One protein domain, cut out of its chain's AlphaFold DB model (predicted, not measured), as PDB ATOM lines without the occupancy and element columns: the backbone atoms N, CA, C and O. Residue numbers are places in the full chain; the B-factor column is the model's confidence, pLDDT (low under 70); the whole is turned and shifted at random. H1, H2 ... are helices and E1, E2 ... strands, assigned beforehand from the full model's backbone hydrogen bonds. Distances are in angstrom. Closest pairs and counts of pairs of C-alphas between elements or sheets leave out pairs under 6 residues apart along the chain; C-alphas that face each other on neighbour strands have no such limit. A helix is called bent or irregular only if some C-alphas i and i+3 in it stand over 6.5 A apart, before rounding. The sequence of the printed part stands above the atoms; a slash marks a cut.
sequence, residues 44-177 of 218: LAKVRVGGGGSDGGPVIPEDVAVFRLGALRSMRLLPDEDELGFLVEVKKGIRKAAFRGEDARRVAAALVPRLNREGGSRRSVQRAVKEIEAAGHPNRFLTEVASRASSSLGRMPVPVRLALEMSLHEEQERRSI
ATOM      1  N   LEU A  44       2.736  27.996  -4.225       76.44
ATOM      2  CA  LEU A  44       3.624  28.830  -5.032       76.44
ATOM      3  C   LEU A  44       3.282  28.759  -6.511       76.44
ATOM      4  O   LEU A  44       3.322  29.785  -7.186       76.44
ATOM      5  N   ALA A  45       2.970  27.565  -7.000       82.25
ATOM      6  CA  ALA A  45       2.619  27.327  -8.387       82.25
ATOM      7  C   ALA A  45       1.459  26.338  -8.451       82.25
ATOM      8  O   ALA A  45       1.397  25.388  -7.665       82.25
ATOM      9  N   LYS A  46       0.550  26.596  -9.385       83.56
ATOM     10  CA  LYS A  46      -0.517  25.692  -9.798       83.56
ATOM     11  C   LYS A  46      -0.286  25.433 -11.279       83.56
ATOM     12  O   LYS A  46      -0.304  26.380 -12.056       83.56
ATOM     13  N   VAL A  47       0.002  24.194 -11.639       84.81
ATOM     14  CA  VAL A  47       0.365  23.811 -13.006       84.81
ATOM     15  C   VAL A  47      -0.657  22.811 -13.494       84.81
ATOM     16  O   VAL A  47      -0.912  21.838 -12.789       84.81
ATOM     17  N   ARG A  48      -1.246  23.044 -14.670       80.69
ATOM     18  CA  ARG A  48      -2.116  22.040 -15.278       80.69
ATOM     19  C   ARG A  48      -1.253  20.889 -15.797       80.69
ATOM     20  O   ARG A  48      -0.299  21.157 -16.522       80.69
ATOM     21  N   VAL A  49      -1.565  19.669 -15.387       80.69
ATOM     22  CA  VAL A  49      -0.862  18.441 -15.765       80.69
ATOM     23  C   VAL A  49      -1.875  17.448 -16.312       80.69
ATOM     24  O   VAL A  49      -2.991  17.361 -15.796       80.69
ATOM     25  N   GLY A  50      -1.514  16.726 -17.368       66.31
ATOM     26  CA  GLY A  50      -2.284  15.571 -17.794       66.31
ATOM     27  C   GLY A  50      -2.214  14.524 -16.688       66.31
ATOM     28  O   GLY A  50      -1.144  14.243 -16.160       66.31
ATOM     29  N   GLY A  51      -3.337  13.932 -16.287       55.31
ATOM     30  CA  GLY A  51      -3.383  12.912 -15.226       55.31
ATOM     31  C   GLY A  51      -2.546  11.638 -15.478       55.31
ATOM     32  O   GLY A  51      -2.677  10.672 -14.729       55.31
ATOM     33  N   GLY A  52      -1.696  11.606 -16.510       50.69
ATOM     34  CA  GLY A  52      -0.782  10.522 -16.838       50.69
ATOM     35  C   GLY A  52       0.420  10.489 -15.898       50.69
ATOM     36  O   GLY A  52       1.482  11.022 -16.198       50.69
ATOM     37  N   GLY A  53       0.274   9.818 -14.758       47.78
ATOM     38  CA  GLY A  53       1.436   9.274 -14.060       47.78
ATOM     39  C   GLY A  53       1.934   8.050 -14.827       47.78
ATOM     40  O   GLY A  53       1.229   7.047 -14.865       47.78
ATOM     41  N   SER A  54       3.115   8.106 -15.439       49.22
ATOM     42  CA  SER A  54       3.739   6.913 -16.025       49.22
ATOM     43  C   SER A  54       4.684   6.244 -15.019       49.22
ATOM     44  O   SER A  54       5.550   6.906 -14.446       49.22
ATOM     45  N   ASP A  55       4.503   4.932 -14.848       44.84
ATOM     46  CA  ASP A  55       5.296   3.968 -14.067       44.84
ATOM     47  C   ASP A  55       5.409   4.177 -12.548       44.84
ATOM     48  O   ASP A  55       6.428   4.591 -11.997       44.84
ATOM     49  N   GLY A  56       4.349   3.780 -11.834       47.75
ATOM     50  CA  GLY A  56       4.398   3.465 -10.396       47.75
ATOM     51  C   GLY A  56       4.305   4.657  -9.436       47.75
ATOM     52  O   GLY A  56       4.221   4.467  -8.221       47.75
ATOM     53  N   GLY A  57       4.273   5.887  -9.951       46.78
ATOM     54  CA  GLY A  57       3.939   7.080  -9.175       46.78
ATOM     55  C   GLY A  57       2.428   7.202  -8.916       46.78
ATOM     56  O   GLY A  57       1.626   6.741  -9.726       46.78
ATOM     57  N   PRO A  58       1.993   7.826  -7.804       45.44
ATOM     58  CA  PRO A  58       0.572   8.058  -7.573       45.44
ATOM     59  C   PRO A  58      -0.008   8.943  -8.686       45.44
ATOM     60  O   PRO A  58       0.450  10.073  -8.863       45.44
ATOM     61  N   VAL A  59      -1.032   8.434  -9.383       50.97
ATOM     62  CA  VAL A  59      -1.885   9.199 -10.308       50.97
ATOM     63  C   VAL A  59      -2.312  10.473  -9.596       50.97
ATOM     64  O   VAL A  59      -2.870  10.418  -8.496       50.97
ATOM     65  N   ILE A  60      -1.982  11.625 -10.176       56.19
ATOM     66  CA  ILE A  60      -2.374  12.901  -9.600       56.19
ATOM     67  C   ILE A  60      -3.875  13.064  -9.883       56.19
ATOM     68  O   ILE A  60      -4.235  13.229 -11.042       56.19
ATOM     69  N   PRO A  61      -4.754  13.041  -8.861       47.28
ATOM     70  CA  PRO A  61      -6.209  13.030  -9.067       47.28
ATOM     71  C   PRO A  61      -6.775  14.357  -9.587       47.28
ATOM     72  O   PRO A  61      -7.972  14.477  -9.812       47.28
ATOM     73  N   GLU A  62      -5.929  15.377  -9.701       56.47
ATOM     74  CA  GLU A  62      -6.301  16.732 -10.062       56.47
ATOM     75  C   GLU A  62      -5.516  17.100 -11.316       56.47
ATOM     76  O   GLU A  62      -4.286  17.126 -11.271       56.47
ATOM     77  N   ASP A  63      -6.206  17.501 -12.383       69.88
ATOM     78  CA  ASP A  63      -5.607  18.131 -13.571       69.88
ATOM     79  C   ASP A  63      -4.683  19.312 -13.221       69.88
ATOM     80  O   ASP A  63      -4.032  19.864 -14.096       69.88
ATOM     81  N   VAL A  64      -4.638  19.759 -11.961       73.38
ATOM     82  CA  VAL A  64      -3.793  20.836 -11.459       73.38
ATOM     83  C   VAL A  64      -2.868  20.334 -10.343       73.38
ATOM     84  O   VAL A  64      -3.275  20.047  -9.217       73.38
ATOM     85  N   ALA A  65      -1.566  20.308 -10.612       80.56
ATOM     86  CA  ALA A  65      -0.534  20.079  -9.613       80.56
ATOM     87  C   ALA A  65      -0.218  21.368  -8.836       80.56
ATOM     88  O   ALA A  65       0.159  22.392  -9.407       80.56
ATOM     89  N   VAL A  66      -0.338  21.310  -7.506       82.69
ATOM     90  CA  VAL A  66      -0.040  22.432  -6.605       82.69
ATOM     91  C   VAL A  66       1.288  22.213  -5.879       82.69
ATOM     92  O   VAL A  66       1.448  21.246  -5.129       82.69
ATOM     93  N   PHE A  67       2.219  23.153  -6.037       85.06
ATOM     94  CA  PHE A  67       3.553  23.105  -5.434       85.06
ATOM     95  C   PHE A  67       3.725  24.163  -4.345       85.06
ATOM     96  O   PHE A  67       3.232  25.284  -4.458       85.06
ATOM     97  N   ARG A  68       4.455  23.815  -3.281       82.81
ATOM     98  CA  ARG A  68       4.780  24.697  -2.141       82.81
ATOM     99  C   ARG A  68       6.287  24.939  -2.060       82.81
ATOM    100  O   ARG A  68       7.058  24.227  -2.694       82.81
ATOM    101  N   LEU A  69       6.728  25.882  -1.226       73.88
ATOM    102  CA  LEU A  69       8.145  26.272  -1.108       73.88
ATOM    103  C   LEU A  69       9.093  25.098  -0.826       73.88
ATOM    104  O   LEU A  69      10.165  25.014  -1.417       73.88
ATOM    105  N   GLY A  70       8.676  24.150   0.018       72.69
ATOM    106  CA  GLY A  70       9.469  22.952   0.310       72.69
ATOM    107  C   GLY A  70       9.674  22.017  -0.891       72.69
ATOM    108  O   GLY A  70      10.654  21.277  -0.914       72.69
ATOM    109  N   ALA A  71       8.793  22.070  -1.895       77.94
ATOM    110  CA  ALA A  71       8.882  21.246  -3.099       77.94
ATOM    111  C   ALA A  71      10.049  21.679  -3.997       77.94
ATOM    112  O   ALA A  71      10.752  20.831  -4.540       77.94
ATOM    113  N   LEU A  72      10.324  22.983  -4.082       81.06
ATOM    114  CA  LEU A  72      11.341  23.536  -4.982       81.06
ATOM    115  C   LEU A  72      12.726  22.916  -4.761       81.06
ATOM    116  O   LEU A  72      13.384  22.494  -5.704       81.06
ATOM    117  N   ARG A  73      13.155  22.782  -3.499       79.88
ATOM    118  CA  ARG A  73      14.475  22.211  -3.164       79.88
ATOM    119  C   ARG A  73      14.595  20.725  -3.493       79.88
ATOM    120  O   ARG A  73      15.707  20.222  -3.612       79.88
ATOM    121  N   SER A  74      13.466  20.032  -3.598       85.75
ATOM    122  CA  SER A  74      13.418  18.614  -3.948       85.75
ATOM    123  C   SER A  74      13.318  18.366  -5.447       85.75
ATOM    124  O   SER A  74      13.361  17.207  -5.838       85.75
ATOM    125  N   MET A  75      13.167  19.420  -6.258       89.62
ATOM    126  CA  MET A  75      13.061  19.289  -7.703       89.62
ATOM    127  C   MET A  75      14.356  18.708  -8.277       89.62
ATOM    128  O   MET A  75      15.462  19.161  -7.950       89.62
ATOM    129  N   ARG A  76      14.198  17.700  -9.128       90.62
ATOM    130  CA  ARG A  76      15.264  17.026  -9.857       90.62
ATOM    131  C   ARG A  76      14.866  16.890 -11.315       90.62
ATOM    132  O   ARG A  76      13.706  16.613 -11.604       90.62
ATOM    133  N   LEU A  77      15.842  17.047 -12.195       90.38
ATOM    134  CA  LEU A  77      15.734  16.605 -13.581       90.38
ATOM    135  C   LEU A  77      16.317  15.199 -13.666       90.38
ATOM    136  O   LEU A  77      17.311  14.908 -13.008       90.38
ATOM    137  N   LEU A  78      15.694  14.299 -14.397       89.50
ATOM    138  CA  LEU A  78      16.239  12.966 -14.640       89.50
ATOM    139  C   LEU A  78      16.204  12.733 -16.148       89.50
ATOM    140  O   LEU A  78      15.313  13.282 -16.793       89.50
ATOM    141  N   PRO A  79      17.166  11.996 -16.721       88.50
ATOM    142  CA  PRO A  79      17.129  11.683 -18.143       88.50
ATOM    143  C   PRO A  79      15.871  10.868 -18.459       88.50
ATOM    144  O   PRO A  79      15.410  10.090 -17.620       88.50
ATOM    145  N   ASP A  80      15.328  11.071 -19.651       87.75
ATOM    146  CA  ASP A  80      14.148  10.371 -20.156       87.75
ATOM    147  C   ASP A  80      14.282  10.174 -21.670       87.75
ATOM    148  O   ASP A  80      15.033  10.909 -22.312       87.75
ATOM    149  N   GLU A  81      13.586   9.186 -22.229       84.19
ATOM    150  CA  GLU A  81      13.653   8.866 -23.670       84.19
ATOM    151  C   GLU A  81      12.643   9.663 -24.515       84.19
ATOM    152  O   GLU A  81      12.675   9.607 -25.743       84.19
ATOM    153  N   ASP A  82      11.768  10.429 -23.860       81.88
ATOM    154  CA  ASP A  82      10.803  11.322 -24.499       81.88
ATOM    155  C   ASP A  82      11.483  12.432 -25.329       81.88
ATOM    156  O   ASP A  82      12.660  12.744 -25.155       81.88
ATOM    157  N   GLU A  83      10.707  13.121 -26.174       80.25
ATOM    158  CA  GLU A  83      11.174  14.211 -27.054       80.25
ATOM    159  C   GLU A  83      11.971  15.312 -26.325       80.25
ATOM    160  O   GLU A  83      12.909  15.888 -26.873       80.25
ATOM    161  N   LEU A  84      11.626  15.597 -25.066       77.88
ATOM    162  CA  LEU A  84      12.318  16.598 -24.246       77.88
ATOM    163  C   LEU A  84      13.640  16.093 -23.645       77.88
ATOM    164  O   LEU A  84      14.433  16.899 -23.159       77.88
ATOM    165  N   GLY A  85      13.882  14.781 -23.635       85.81
ATOM    166  CA  GLY A  85      15.093  14.155 -23.102       85.81
ATOM    167  C   GLY A  85      15.232  14.196 -21.575       85.81
ATOM    168  O   GLY A  85      16.299  13.872 -21.043       85.81
ATOM    169  N   PHE A  86      14.199  14.639 -20.849       89.06
ATOM    170  CA  PHE A  86      14.188  14.651 -19.388       89.06
ATOM    171  C   PHE A  86      12.780  14.562 -18.793       89.06
ATOM    172  O   PHE A  86      11.800  15.041 -19.362       89.06
ATOM    173  N   LEU A  87      12.722  14.062 -17.560       90.25
ATOM    174  CA  LEU A  87      11.560  14.102 -16.682       90.25
ATOM    175  C   LEU A  87      11.850  14.935 -15.428       90.25
ATOM    176  O   LEU A  87      13.002  15.127 -15.024       90.25
ATOM    177  N   VAL A  88      10.798  15.437 -14.784       90.50
ATOM    178  CA  VAL A  88      10.892  16.223 -13.547       90.50
ATOM    179  C   VAL A  88      10.373  15.411 -12.373       90.50
ATOM    180  O   VAL A  88       9.187  15.108 -12.300       90.50
ATOM    181  N   GLU A  89      11.236  15.143 -11.396       90.25
ATOM    182  CA  GLU A  89      10.837  14.596 -10.099       90.25
ATOM    183  C   GLU A  89      10.762  15.721  -9.061       90.25
ATOM    184  O   GLU A  89      11.711  16.478  -8.870       90.25
ATOM    185  N   VAL A  90       9.647  15.834  -8.342       89.44
ATOM    186  CA  VAL A  90       9.474  16.857  -7.304       89.44
ATOM    187  C   VAL A  90       8.574  16.362  -6.172       89.44
ATOM    188  O   VAL A  90       7.626  15.602  -6.371       89.44
ATOM    189  N   LYS A  91       8.855  16.784  -4.934       85.62
ATOM    190  CA  LYS A  91       8.033  16.437  -3.770       85.62
ATOM    191  C   LYS A  91       6.684  17.160  -3.825       85.62
ATOM    192  O   LYS A  91       6.624  18.388  -3.799       85.62
ATOM    193  N   LYS A  92       5.594  16.395  -3.793       78.06
ATOM    194  CA  LYS A  92       4.213  16.870  -3.655       78.06
ATOM    195  C   LYS A  92       3.650  16.393  -2.313       78.06
ATOM    196  O   LYS A  92       3.255  15.242  -2.140       78.06
ATOM    197  N   GLY A  93       3.630  17.292  -1.329       75.44
ATOM    198  CA  GLY A  93       3.257  16.935   0.042       75.44
ATOM    199  C   GLY A  93       4.313  16.028   0.672       75.44
ATOM    200  O   GLY A  93       5.445  16.463   0.865       75.44
ATOM    201  N   ILE A  94       3.948  14.785   0.996       72.12
ATOM    202  CA  ILE A  94       4.865  13.784   1.571       72.12
ATOM    203  C   ILE A  94       5.500  12.916   0.474       72.12
ATOM    204  O   ILE A  94       6.641  12.481   0.628       72.12
ATOM    205  N   ARG A  95       4.797  12.707  -0.645       79.62
ATOM    206  CA  ARG A  95       5.223  11.832  -1.744       79.62
ATOM    207  C   ARG A  95       6.029  12.601  -2.789       79.62
ATOM    208  O   ARG A  95       5.995  13.831  -2.833       79.62
ATOM    209  N   LYS A  96       6.749  11.874  -3.637       84.12
ATOM    210  CA  LYS A  96       7.331  12.413  -4.868       84.12
ATOM    211  C   LYS A  96       6.383  12.158  -6.037       84.12
ATOM    212  O   LYS A  96       5.656  11.168  -6.021       84.12
ATOM    213  N   ALA A  97       6.393  13.061  -7.005       85.31
ATOM    214  CA  ALA A  97       5.721  12.910  -8.285       85.31
ATOM    215  C   ALA A  97       6.754  13.103  -9.397       85.31
ATOM    216  O   ALA A  97       7.595  14.000  -9.289       85.31
ATOM    217  N   ALA A  98       6.684  12.253 -10.418       87.38
ATOM    218  CA  ALA A  98       7.458  12.369 -11.642       87.38
ATOM    219  C   ALA A  98       6.528  12.843 -12.764       87.38
ATOM    220  O   ALA A  98       5.411  12.345 -12.884       87.38
ATOM    221  N   PHE A  99       6.987  13.816 -13.541       86.94
ATOM    222  CA  PHE A  99       6.291  14.369 -14.697       86.94
ATOM    223  C   PHE A  99       7.166  14.154 -15.925       86.94
ATOM    224  O   PHE A  99       8.363  14.429 -15.847       86.94
ATOM    225  N   ARG A 100       6.572  13.686 -17.023       87.12
ATOM    226  CA  ARG A 100       7.226  13.434 -18.316       87.12
ATOM    227  C   ARG A 100       6.660  14.347 -19.401       87.12
ATOM    228  O   ARG A 100       5.668  15.041 -19.152       87.12
ATOM    229  N   GLY A 101       7.302  14.376 -20.568       86.12
ATOM    230  CA  GLY A 101       6.859  15.164 -21.718       86.12
ATOM    231  C   GLY A 101       6.437  16.601 -21.368       86.12
ATOM    232  O   GLY A 101       7.068  17.298 -20.566       86.12
ATOM    233  N   GLU A 102       5.318  17.046 -21.938       84.81
ATOM    234  CA  GLU A 102       4.805  18.405 -21.732       84.81
ATOM    235  C   GLU A 102       4.557  18.771 -20.267       84.81
ATOM    236  O   GLU A 102       4.742  19.927 -19.877       84.81
ATOM    237  N   ASP A 103       4.169  17.811 -19.432       86.38
ATOM    238  CA  ASP A 103       3.943  18.077 -18.016       86.38
ATOM    239  C   ASP A 103       5.261  18.352 -17.290       86.38
ATOM    240  O   ASP A 103       5.323  19.264 -16.462       86.38
ATOM    241  N   ALA A 104       6.336  17.638 -17.644       88.56
ATOM    242  CA  ALA A 104       7.681  17.914 -17.142       88.56
ATOM    243  C   ALA A 104       8.083  19.355 -17.456       88.56
ATOM    244  O   ALA A 104       8.511  20.101 -16.571       88.56
ATOM    245  N   ARG A 105       7.871  19.773 -18.706       88.31
ATOM    246  CA  ARG A 105       8.201  21.116 -19.184       88.31
ATOM    247  C   ARG A 105       7.398  22.195 -18.461       88.31
ATOM    248  O   ARG A 105       7.992  23.132 -17.931       88.31
ATOM    249  N   ARG A 106       6.067  22.054 -18.371       88.56
ATOM    250  CA  ARG A 106       5.190  23.010 -17.664       88.56
ATOM    251  C   ARG A 106       5.556  23.124 -16.187       88.56
ATOM    252  O   ARG A 106       5.606  24.230 -15.644       88.56
ATOM    253  N   VAL A 107       5.825  21.994 -15.530       89.75
ATOM    254  CA  VAL A 107       6.245  21.973 -14.125       89.75
ATOM    255  C   VAL A 107       7.607  22.648 -13.969       89.75
ATOM    256  O   VAL A 107       7.758  23.495 -13.089       89.75
ATOM    257  N   ALA A 108       8.581  22.349 -14.830       90.50
ATOM    258  CA  ALA A 108       9.892  22.985 -14.776       90.50
ATOM    259  C   ALA A 108       9.808  24.500 -15.004       90.50
ATOM    260  O   ALA A 108      10.288  25.263 -14.165       90.50
ATOM    261  N   ALA A 109       9.125  24.942 -16.061       89.69
ATOM    262  CA  ALA A 109       8.942  26.355 -16.388       89.69
ATOM    263  C   ALA A 109       8.245  27.137 -15.260       89.69
ATOM    264  O   ALA A 109       8.578  28.290 -14.996       89.69
ATOM    265  N   ALA A 110       7.319  26.508 -14.530       89.44
ATOM    266  CA  ALA A 110       6.644  27.146 -13.402       89.44
ATOM    267  C   ALA A 110       7.500  27.214 -12.121       89.44
ATOM    268  O   ALA A 110       7.306  28.112 -11.293       89.44
ATOM    269  N   LEU A 111       8.406  26.252 -11.908       89.31
ATOM    270  CA  LEU A 111       9.144  26.102 -10.649       89.31
ATOM    271  C   LEU A 111      10.565  26.673 -10.687       89.31
ATOM    272  O   LEU A 111      11.020  27.196  -9.667       89.31
ATOM    273  N   VAL A 112      11.258  26.619 -11.827       89.44
ATOM    274  CA  VAL A 112      12.639  27.112 -11.968       89.44
ATOM    275  C   VAL A 112      12.769  28.608 -11.644       89.44
ATOM    276  O   VAL A 112      13.610  28.933 -10.799       89.44
ATOM    277  N   PRO A 113      11.897  29.516 -12.133       88.44
ATOM    278  CA  PRO A 113      11.976  30.938 -11.772       88.44
ATOM    279  C   PRO A 113      11.851  31.176 -10.260       88.44
ATOM    280  O   PRO A 113      12.422  32.103  -9.687       88.44
ATOM    281  N   ARG A 114      11.130  30.295  -9.552       86.88
ATOM    282  CA  ARG A 114      10.959  30.387  -8.093       86.88
ATOM    283  C   ARG A 114      12.197  29.932  -7.324       86.88
ATOM    284  O   ARG A 114      12.385  30.372  -6.190       86.88
ATOM    285  N   LEU A 115      13.033  29.082  -7.918       83.25
ATOM    286  CA  LEU A 115      14.354  28.731  -7.391       83.25
ATOM    287  C   LEU A 115      15.379  29.852  -7.597       83.25
ATOM    288  O   LEU A 115      16.322  29.967  -6.813       83.25
ATOM    289  N   ASN A 116      15.168  30.700  -8.601       85.00
ATOM    290  CA  ASN A 116      16.018  31.841  -8.930       85.00
ATOM    291  C   ASN A 116      15.416  33.176  -8.459       85.00
ATOM    292  O   ASN A 116      15.630  34.203  -9.087       85.00
ATOM    293  N   ARG A 117      14.685  33.193  -7.333       76.88
ATOM    294  CA  ARG A 117      13.933  34.374  -6.855       76.88
ATOM    295  C   ARG A 117      14.775  35.644  -6.660       76.88
ATOM    296  O   ARG A 117      14.245  36.739  -6.789       76.88
ATOM    297  N   GLU A 118      16.056  35.502  -6.330       75.50
ATOM    298  CA  GLU A 118      16.996  36.629  -6.193       75.50
ATOM    299  C   GLU A 118      17.541  37.127  -7.547       75.50
ATOM    300  O   GLU A 118      18.298  38.093  -7.598       75.50
ATOM    301  N   GLY A 119      17.146  36.485  -8.647       74.56
ATOM    302  CA  GLY A 119      17.642  36.747  -9.988       74.56
ATOM    303  C   GLY A 119      19.101  36.330 -10.178       74.56
ATOM    304  O   GLY A 119      19.701  35.612  -9.372       74.56
ATOM    305  N   GLY A 120      19.680  36.783 -11.289       82.19
ATOM    306  CA  GLY A 120      21.091  36.597 -11.615       82.19
ATOM    307  C   GLY A 120      21.832  37.929 -11.674       82.19
ATOM    308  O   GLY A 120      21.352  38.892 -12.265       82.19
ATOM    309  N   SER A 121      23.045  37.981 -11.117       90.06
ATOM    310  CA  SER A 121      23.969  39.085 -11.411       90.06
ATOM    311  C   SER A 121      24.324  39.099 -12.906       90.06
ATOM    312  O   SER A 121      24.312  38.042 -13.539       90.06
ATOM    313  N   ARG A 122      24.747  40.243 -13.468       90.44
ATOM    314  CA  ARG A 122      25.237  40.311 -14.867       90.44
ATOM    315  C   ARG A 122      26.291  39.239 -15.177       90.44
ATOM    316  O   ARG A 122      26.257  38.622 -16.235       90.44
ATOM    317  N   ARG A 123      27.187  38.967 -14.223       92.69
ATOM    318  CA  ARG A 123      28.208  37.914 -14.338       92.69
ATOM    319  C   ARG A 123      27.589  36.513 -14.381       92.69
ATOM    320  O   ARG A 123      28.067  35.658 -15.116       92.69
ATOM    321  N   SER A 124      26.540  36.270 -13.596       92.44
ATOM    322  CA  SER A 124      25.807  35.000 -13.606       92.44
ATOM    323  C   SER A 124      25.081  34.783 -14.931       92.44
ATOM    324  O   SER A 124      25.121  33.671 -15.436       92.44
ATOM    325  N   VAL A 125      24.481  35.838 -15.497       92.44
ATOM    326  CA  VAL A 125      23.827  35.811 -16.817       92.44
ATOM    327  C   VAL A 125      24.837  35.472 -17.909       92.44
ATOM    328  O   VAL A 125      24.641  34.514 -18.642       92.44
ATOM    329  N   GLN A 126      25.970  36.180 -17.969       94.56
ATOM    330  CA  GLN A 126      27.024  35.893 -18.953       94.56
ATOM    331  C   GLN A 126      27.536  34.454 -18.851       94.56
ATOM    332  O   GLN A 126      27.776  33.791 -19.855       94.56
ATOM    333  N   ARG A 127      27.695  33.954 -17.622       94.25
ATOM    334  CA  ARG A 127      28.131  32.579 -17.397       94.25
ATOM    335  C   ARG A 127      27.051  31.570 -17.788       94.25
ATOM    336  O   ARG A 127      27.404  30.534 -18.321       94.25
ATOM    337  N   ALA A 128      25.775  31.878 -17.569       93.12
ATOM    338  CA  ALA A 128      24.659  31.055 -18.023       93.12
ATOM    339  C   ALA A 128      24.629  30.936 -19.553       93.12
ATOM    340  O   ALA A 128      24.597  29.824 -20.068       93.12
ATOM    341  N   VAL A 129      24.735  32.061 -20.268       94.31
ATOM    342  CA  VAL A 129      24.816  32.087 -21.740       94.31
ATOM    343  C   VAL A 129      25.974  31.226 -22.232       94.31
ATOM    344  O   VAL A 129      25.771  30.354 -23.068       94.31
ATOM    345  N   LYS A 130      27.163  31.384 -21.642       95.44
ATOM    346  CA  LYS A 130      28.341  30.593 -22.017       95.44
ATOM    347  C   LYS A 130      28.134  29.082 -21.846       95.44
ATOM    348  O   LYS A 130      28.666  28.305 -22.629       95.44
ATOM    349  N   GLU A 131      27.401  28.654 -20.818       93.00
ATOM    350  CA  GLU A 131      27.086  27.233 -20.605       93.00
ATOM    351  C   GLU A 131      26.111  26.706 -21.670       93.00
ATOM    352  O   GLU A 131      26.287  25.589 -22.149       93.00
ATOM    353  N   ILE A 132      25.126  27.514 -22.083       92.44
ATOM    354  CA  ILE A 132      24.194  27.164 -23.169       92.44
ATOM    355  C   ILE A 132      24.939  27.075 -24.506       92.44
ATOM    356  O   ILE A 132      24.785  26.099 -25.235       92.44
ATOM    357  N   GLU A 133      25.780  28.065 -24.813       93.94
ATOM    358  CA  GLU A 133      26.599  28.091 -26.030       93.94
ATOM    359  C   GLU A 133      27.557  26.899 -26.097       93.94
ATOM    360  O   GLU A 133      27.720  26.300 -27.157       93.94
ATOM    361  N   ALA A 134      28.158  26.512 -24.968       93.56
ATOM    362  CA  ALA A 134      29.041  25.350 -24.900       93.56
ATOM    363  C   ALA A 134      28.316  24.034 -25.232       93.56
ATOM    364  O   ALA A 134      28.919  23.150 -25.837       93.56
ATOM    365  N   ALA A 135      27.030  23.919 -24.885       91.06
ATOM    366  CA  ALA A 135      26.187  22.788 -25.277       91.06
ATOM    367  C   ALA A 135      25.704  22.872 -26.744       91.06
ATOM    368  O   ALA A 135      25.122  21.924 -27.276       91.06
ATOM    369  N   GLY A 136      25.908  24.015 -27.408       91.12
ATOM    370  CA  GLY A 136      25.543  24.285 -28.801       91.12
ATOM    371  C   GLY A 136      24.054  24.546 -29.047       91.12
ATOM    372  O   GLY A 136      23.707  25.119 -30.074       91.12
ATOM    373  N   HIS A 137      23.169  24.142 -28.131       88.38
ATOM    374  CA  HIS A 137      21.731  24.399 -28.216       88.38
ATOM    375  C   HIS A 137      21.066  24.301 -26.826       88.38
ATOM    376  O   HIS A 137      21.412  23.389 -26.066       88.38
ATOM    377  N   PRO A 138      20.055  25.137 -26.506       87.31
ATOM    378  CA  PRO A 138      19.307  25.072 -25.245       87.31
ATOM    379  C   PRO A 138      18.781  23.673 -24.887       87.31
ATOM    380  O   PRO A 138      19.021  23.185 -23.787       87.31
ATOM    381  N   ASN A 139      18.147  22.966 -25.827       87.12
ATOM    382  CA  ASN A 139      17.631  21.612 -25.562       87.12
ATOM    383  C   ASN A 139      18.736  20.593 -25.243       87.12
ATOM    384  O   ASN A 139      18.556  19.763 -24.356       87.12
ATOM    385  N   ARG A 140      19.910  20.695 -25.883       88.75
ATOM    386  CA  ARG A 140      21.052  19.835 -25.528       88.75
ATOM    387  C   ARG A 140      21.553  20.137 -24.123       88.75
ATOM    388  O   ARG A 140      21.814  19.209 -23.362       88.75
ATOM    389  N   PHE A 141      21.602  21.416 -23.750       90.81
ATOM    390  CA  PHE A 141      21.926  21.819 -22.388       90.81
ATOM    391  C   PHE A 141      20.951  21.208 -21.362       90.81
ATOM    392  O   PHE A 141      21.395  20.707 -20.330       90.81
ATOM    393  N   LEU A 142      19.640  21.179 -21.644       88.38
ATOM    394  CA  LEU A 142      18.645  20.545 -20.763       88.38
ATOM    395  C   LEU A 142      18.945  19.052 -20.541       88.38
ATOM    396  O   LEU A 142      19.004  18.607 -19.390       88.38
ATOM    397  N   THR A 143      19.195  18.297 -21.615       88.44
ATOM    398  CA  THR A 143      19.525  16.862 -21.548       88.44
ATOM    399  C   THR A 143      20.851  16.609 -20.824       88.44
ATOM    400  O   THR A 143      20.952  15.710 -19.986       88.44
ATOM    401  N   GLU A 144      21.872  17.432 -21.077       89.56
ATOM    402  CA  GLU A 144      23.152  17.363 -20.365       89.56
ATOM    403  C   GLU A 144      23.005  17.649 -18.870       89.56
ATOM    404  O   GLU A 144      23.651  17.011 -18.042       89.56
ATOM    405  N   VAL A 145      22.167  18.611 -18.484       89.06
ATOM    406  CA  VAL A 145      21.918  18.909 -17.069       89.06
ATOM    407  C   VAL A 145      21.140  17.778 -16.397       89.06
ATOM    408  O   VAL A 145      21.430  17.451 -15.243       89.06
ATOM    409  N   ALA A 146      20.192  17.158 -17.105       88.69
ATOM    410  CA  ALA A 146      19.427  16.019 -16.608       88.69
ATOM    411  C   ALA A 146      20.304  14.775 -16.372       88.69
ATOM    412  O   ALA A 146      20.104  14.074 -15.379       88.69
ATOM    413  N   SER A 147      21.308  14.537 -17.221       86.50
ATOM    414  CA  SER A 147      22.228  13.395 -17.099       86.50
ATOM    415  C   SER A 147      23.311  13.566 -16.021       86.50
ATOM    416  O   SER A 147      23.930  12.586 -15.598       86.50
ATOM    417  N   ARG A 148      23.537  14.785 -15.507       84.50
ATOM    418  CA  ARG A 148      24.517  15.036 -14.433       84.50
ATOM    419  C   ARG A 148      24.051  14.438 -13.095       84.50
ATOM    420  O   ARG A 148      22.946  14.696 -12.623       84.50
ATOM    421  N   ALA A 149      24.962  13.764 -12.382       54.47
ATOM    422  CA  ALA A 149      24.711  13.137 -11.070       54.47
ATOM    423  C   ALA A 149      24.181  14.099  -9.971       54.47
ATOM    424  O   ALA A 149      23.597  13.659  -8.977       54.47
ATOM    425  N   SER A 150      24.338  15.418 -10.150       60.62
ATOM    426  CA  SER A 150      23.779  16.480  -9.295       60.62
ATOM    427  C   SER A 150      22.574  17.175  -9.940       60.62
ATOM    428  O   SER A 150      22.472  18.403  -9.943       60.62
ATOM    429  N   SER A 151      21.621  16.401 -10.445       68.69
ATOM    430  CA  SER A 151      20.414  16.936 -11.072       68.69
ATOM    431  C   SER A 151      19.399  17.561 -10.100       68.69
ATOM    432  O   SER A 151      18.323  17.991 -10.508       68.69
ATOM    433  N   SER A 152      19.719  17.642  -8.802       85.12
ATOM    434  CA  SER A 152      18.921  18.400  -7.833       85.12
ATOM    435  C   SER A 152      19.141  19.897  -8.026       85.12
ATOM    436  O   SER A 152      20.200  20.431  -7.684       85.12
ATOM    437  N   LEU A 153      18.111  20.590  -8.512       84.19
ATOM    438  CA  LEU A 153      18.211  22.005  -8.872       84.19
ATOM    439  C   LEU A 153      18.590  22.881  -7.680       84.19
ATOM    440  O   LEU A 153      19.367  23.815  -7.826       84.19
ATOM    441  N   GLY A 154      18.110  22.556  -6.476       81.69
ATOM    442  CA  GLY A 154      18.438  23.315  -5.267       81.69
ATOM    443  C   GLY A 154      19.924  23.298  -4.879       81.69
ATOM    444  O   GLY A 154      20.331  24.105  -4.049       81.69
ATOM    445  N   ARG A 155      20.727  22.387  -5.446       84.81
ATOM    446  CA  ARG A 155      22.177  22.284  -5.207       84.81
ATOM    447  C   ARG A 155      23.018  22.822  -6.365       84.81
ATOM    448  O   ARG A 155      24.227  22.962  -6.212       84.81
ATOM    449  N   MET A 156      22.401  23.124  -7.507       86.88
ATOM    450  CA  MET A 156      23.113  23.632  -8.675       86.88
ATOM    451  C   MET A 156      23.597  25.071  -8.452       86.88
ATOM    452  O   MET A 156      22.889  25.859  -7.813       86.88
ATOM    453  N   PRO A 157      24.754  25.460  -9.019       89.50
ATOM    454  CA  PRO A 157      25.192  26.850  -9.043       89.50
ATOM    455  C   PRO A 157      24.148  27.769  -9.693       89.50
ATOM    456  O   PRO A 157      23.478  27.375 -10.646       89.50
ATOM    457  N   VAL A 158      24.052  29.017  -9.222       89.38
ATOM    458  CA  VAL A 158      23.115  30.027  -9.763       89.38
ATOM    459  C   VAL A 158      23.195  30.147 -11.295       89.38
ATOM    460  O   VAL A 158      22.141  30.110 -11.920       89.38
ATOM    461  N   PRO A 159      24.386  30.225 -11.929       91.62
ATOM    462  CA  PRO A 159      24.473  30.339 -13.387       91.62
ATOM    463  C   PRO A 159      23.867  29.146 -14.132       91.62
ATOM    464  O   PRO A 159      23.233  29.336 -15.159       91.62
ATOM    465  N   VAL A 160      23.993  27.931 -13.590       90.81
ATOM    466  CA  VAL A 160      23.429  26.716 -14.203       90.81
ATOM    467  C   VAL A 160      21.906  26.726 -14.109       90.81
ATOM    468  O   VAL A 160      21.222  26.406 -15.074       90.81
ATOM    469  N   ARG A 161      21.351  27.141 -12.963       91.06
ATOM    470  CA  ARG A 161      19.893  27.272 -12.812       91.06
ATOM    471  C   ARG A 161      19.317  28.377 -13.684       91.06
ATOM    472  O   ARG A 161      18.178  28.261 -14.113       91.06
ATOM    473  N   LEU A 162      20.074  29.447 -13.899       92.56
ATOM    474  CA  LEU A 162      19.682  30.533 -14.786       92.56
ATOM    475  C   LEU A 162      19.728  30.087 -16.251       92.56
ATOM    476  O   LEU A 162      18.789  30.348 -16.988       92.56
ATOM    477  N   ALA A 163      20.764  29.346 -16.650       92.88
ATOM    478  CA  ALA A 163      20.836  28.742 -17.977       92.88
ATOM    479  C   ALA A 163      19.662  27.783 -18.225       92.88
ATOM    480  O   ALA A 163      19.070  27.792 -19.299       92.88
ATOM    481  N   LEU A 164      19.282  27.004 -17.205       91.38
ATOM    482  CA  LEU A 164      18.110  26.132 -17.249       91.38
ATOM    483  C   LEU A 164      16.816  26.935 -17.436       91.38
ATOM    484  O   LEU A 164      15.978  26.560 -18.247       91.38
ATOM    485  N   GLU A 165      16.659  28.039 -16.701       92.69
ATOM    486  CA  GLU A 165      15.510  28.941 -16.830       92.69
ATOM    487  C   GLU A 165      15.399  29.514 -18.242       92.69
ATOM    488  O   GLU A 165      14.344  29.407 -18.858       92.69
ATOM    489  N   MET A 166      16.504  30.049 -18.767       93.31
ATOM    490  CA  MET A 166      16.572  30.605 -20.119       93.31
ATOM    491  C   MET A 166      16.270  29.541 -21.173       93.31
ATOM    492  O   MET A 166      15.475  29.782 -22.069       93.31
ATOM    493  N   SER A 167      16.836  28.340 -21.028       92.25
ATOM    494  CA  SER A 167      16.626  27.247 -21.984       92.25
ATOM    495  C   SER A 167      15.174  26.759 -22.003       92.25
ATOM    496  O   SER A 167      14.626  26.484 -23.065       92.25
ATOM    497  N   LEU A 168      14.527  26.678 -20.833       89.69
ATOM    498  CA  LEU A 168      13.104  26.340 -20.734       89.69
ATOM    499  C   LEU A 168      12.196  27.449 -21.283       89.69
ATOM    500  O   LEU A 168      11.090  27.146 -21.735       89.69
ATOM    501  N   HIS A 169      12.628  28.711 -21.207       88.94
ATOM    502  CA  HIS A 169      11.879  29.839 -21.752       88.94
ATOM    503  C   HIS A 169      11.986  29.902 -23.273       88.94
ATOM    504  O   HIS A 169      10.953  29.975 -23.922       88.94
ATOM    505  N   GLU A 170      13.185  29.747 -23.832       88.81
ATOM    506  CA  GLU A 170      13.415  29.700 -25.282       88.81
ATOM    507  C   GLU A 170      12.547  28.626 -25.957       88.81
ATOM    508  O   GLU A 170      11.860  28.891 -26.936       88.81
ATOM    509  N   GLU A 171      12.496  27.415 -25.394       83.75
ATOM    510  CA  GLU A 171      11.648  26.341 -25.928       83.75
ATOM    511  C   GLU A 171      10.146  26.681 -25.821       83.75
ATOM    512  O   GLU A 171       9.346  26.306 -26.678       83.75
ATOM    513  N   GLN A 172       9.738  27.418 -24.783       83.62
ATOM    514  CA  GLN A 172       8.361  27.897 -24.650       83.62
ATOM    515  C   GLN A 172       8.043  29.018 -25.649       83.62
ATOM    516  O   GLN A 172       6.935  29.033 -26.189       83.62
ATOM    517  N   GLU A 173       8.974  29.940 -25.882       84.44
ATOM    518  CA  GLU A 173       8.852  31.014 -26.868       84.44
ATOM    519  C   GLU A 173       8.781  30.433 -28.277       84.44
ATOM    520  O   GLU A 173       7.834  30.728 -29.000       84.44
ATOM    521  N   ARG A 174       9.680  29.505 -28.626       85.38
ATOM    522  CA  ARG A 174       9.671  28.798 -29.910       85.38
ATOM    523  C   ARG A 174       8.312  28.160 -30.200       85.38
ATOM    524  O   ARG A 174       7.755  28.370 -31.271       85.38
ATOM    525  N   ARG A 175       7.738  27.433 -29.238       78.81
ATOM    526  CA  ARG A 175       6.411  26.815 -29.412       78.81
ATOM    527  C   ARG A 175       5.272  27.827 -29.450       78.81
ATOM    528  O   ARG A 175       4.264  27.582 -30.105       78.81
ATOM    529  N   SER A 176       5.412  28.950 -28.744       81.00
ATOM    530  CA  SER A 176       4.461  30.061 -28.855       81.00
ATOM    531  C   SER A 176       4.473  30.626 -30.276       81.00
ATOM    532  O   SER A 176       3.410  30.793 -30.863       81.00
ATOM    533  N   ILE A 177       5.663  30.829 -30.849       82.50
ATOM    534  CA  ILE A 177       5.860  31.321 -32.219       82.50
ATOM    535  C   ILE A 177       5.319  30.317 -33.243       82.50
ATOM    536  O   ILE A 177       4.597  30.704 -34.155       82.50
TER     537      ILE A 177
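This is residues 44 to 177 of the 218 residues of an uncharacterized protein of Gammaproteobacteria bacterium (UniProt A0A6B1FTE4). Two small sheets, the hairpin E1 E2 and the three-stranded E3 E4 E5, lie at one end of the domain and the helices H3, H4 and H5 at the other, with H2 in the middle, packed on strands of both sheets and on H5. H3 and H4 both pack on H5 at steep angles, and H4 also reaches the edge strand E3. The printed part has 134 residues, with five named helices and five named strands in the order E1 E2 H1 E3 E4 E5 H2 H3 H4 H5; both sheets are antiparallel and the class is mixed, helices and strands. The whole is compact, with a radius of gyration of the C-alphas of 14.2 A and spans of 42 by 32 by 29 A.

E1, residues 44 to 48, begins at C-alpha 44 (3.624, 28.830, -5.032). E2 is residues 64 to 68, H1 residues 69 to 72, E3 residues 76 to 79, E4 residues 86 to 92, 18.8 A long, and E5 residues 95 to 99. H2, residues 101 to 115, is 21.1 A long and only just irregular: C-alphas 110 and 113 are 6.7 A apart. H3, residues 122 to 134, is 18.4 A long, and H4, residues 138 to 147, 14.5 A. H5, residues 158 to 177, runs 28.3 A to C-alpha 177 (5.860, 31.321, -32.219).

E3, E4 and E5 form a meander, each strand the antiparallel neighbour of the one before, with N 78 and O 87 at 2.9 A and N 90 and O 97 at 2.9 A. H2 and H4 are on the same face of this sheet, making two layers, at heights of 9.2 A and 8.2 A; H4 stands up from the sheet at 54 degrees. H1 only grazes it with residues 70 to 72. In the hairpin E1 and E2, N 47 and O 65 are 2.9 A apart. The closest C-alphas of E1 and H2 are those of Val 47 and Val 107, 6.3 A. H1 touches residues 111 to 115 of H2, closest at C-alphas 72 and 115, 6.5 A. H5 is the hub: its residues 161 to 169 touch H2 at a steep tilt of 46 degrees, opposite ways, closest at C-alphas 112 and 165, 5.9 A. Its residues 158 to 167 touch H3 at a steep tilt of 66 degrees, the same way, closest at C-alphas 128 and 163, 4.5 A. Its residues 164 to 171 touch H4 at a steep tilt of 48 degrees, opposite ways, closest at C-alphas 138 and 167, 4.7 A. H2 and H4 are apart. Every O i to N i+4 pair is within hydrogen-bond range in H3, H4 and H5, and 9 of 11 in H2; H1 is too short for such a pair.

The C-alphas farthest apart, those of Pro 61 and Arg 123, are 42.8 A apart. The printed part has no cut. The link from E1 to E2, 15 residues, is long. The mean pLDDT of the printed part is 82.3; residues 50 to 63 and 149 to 151 are under 70.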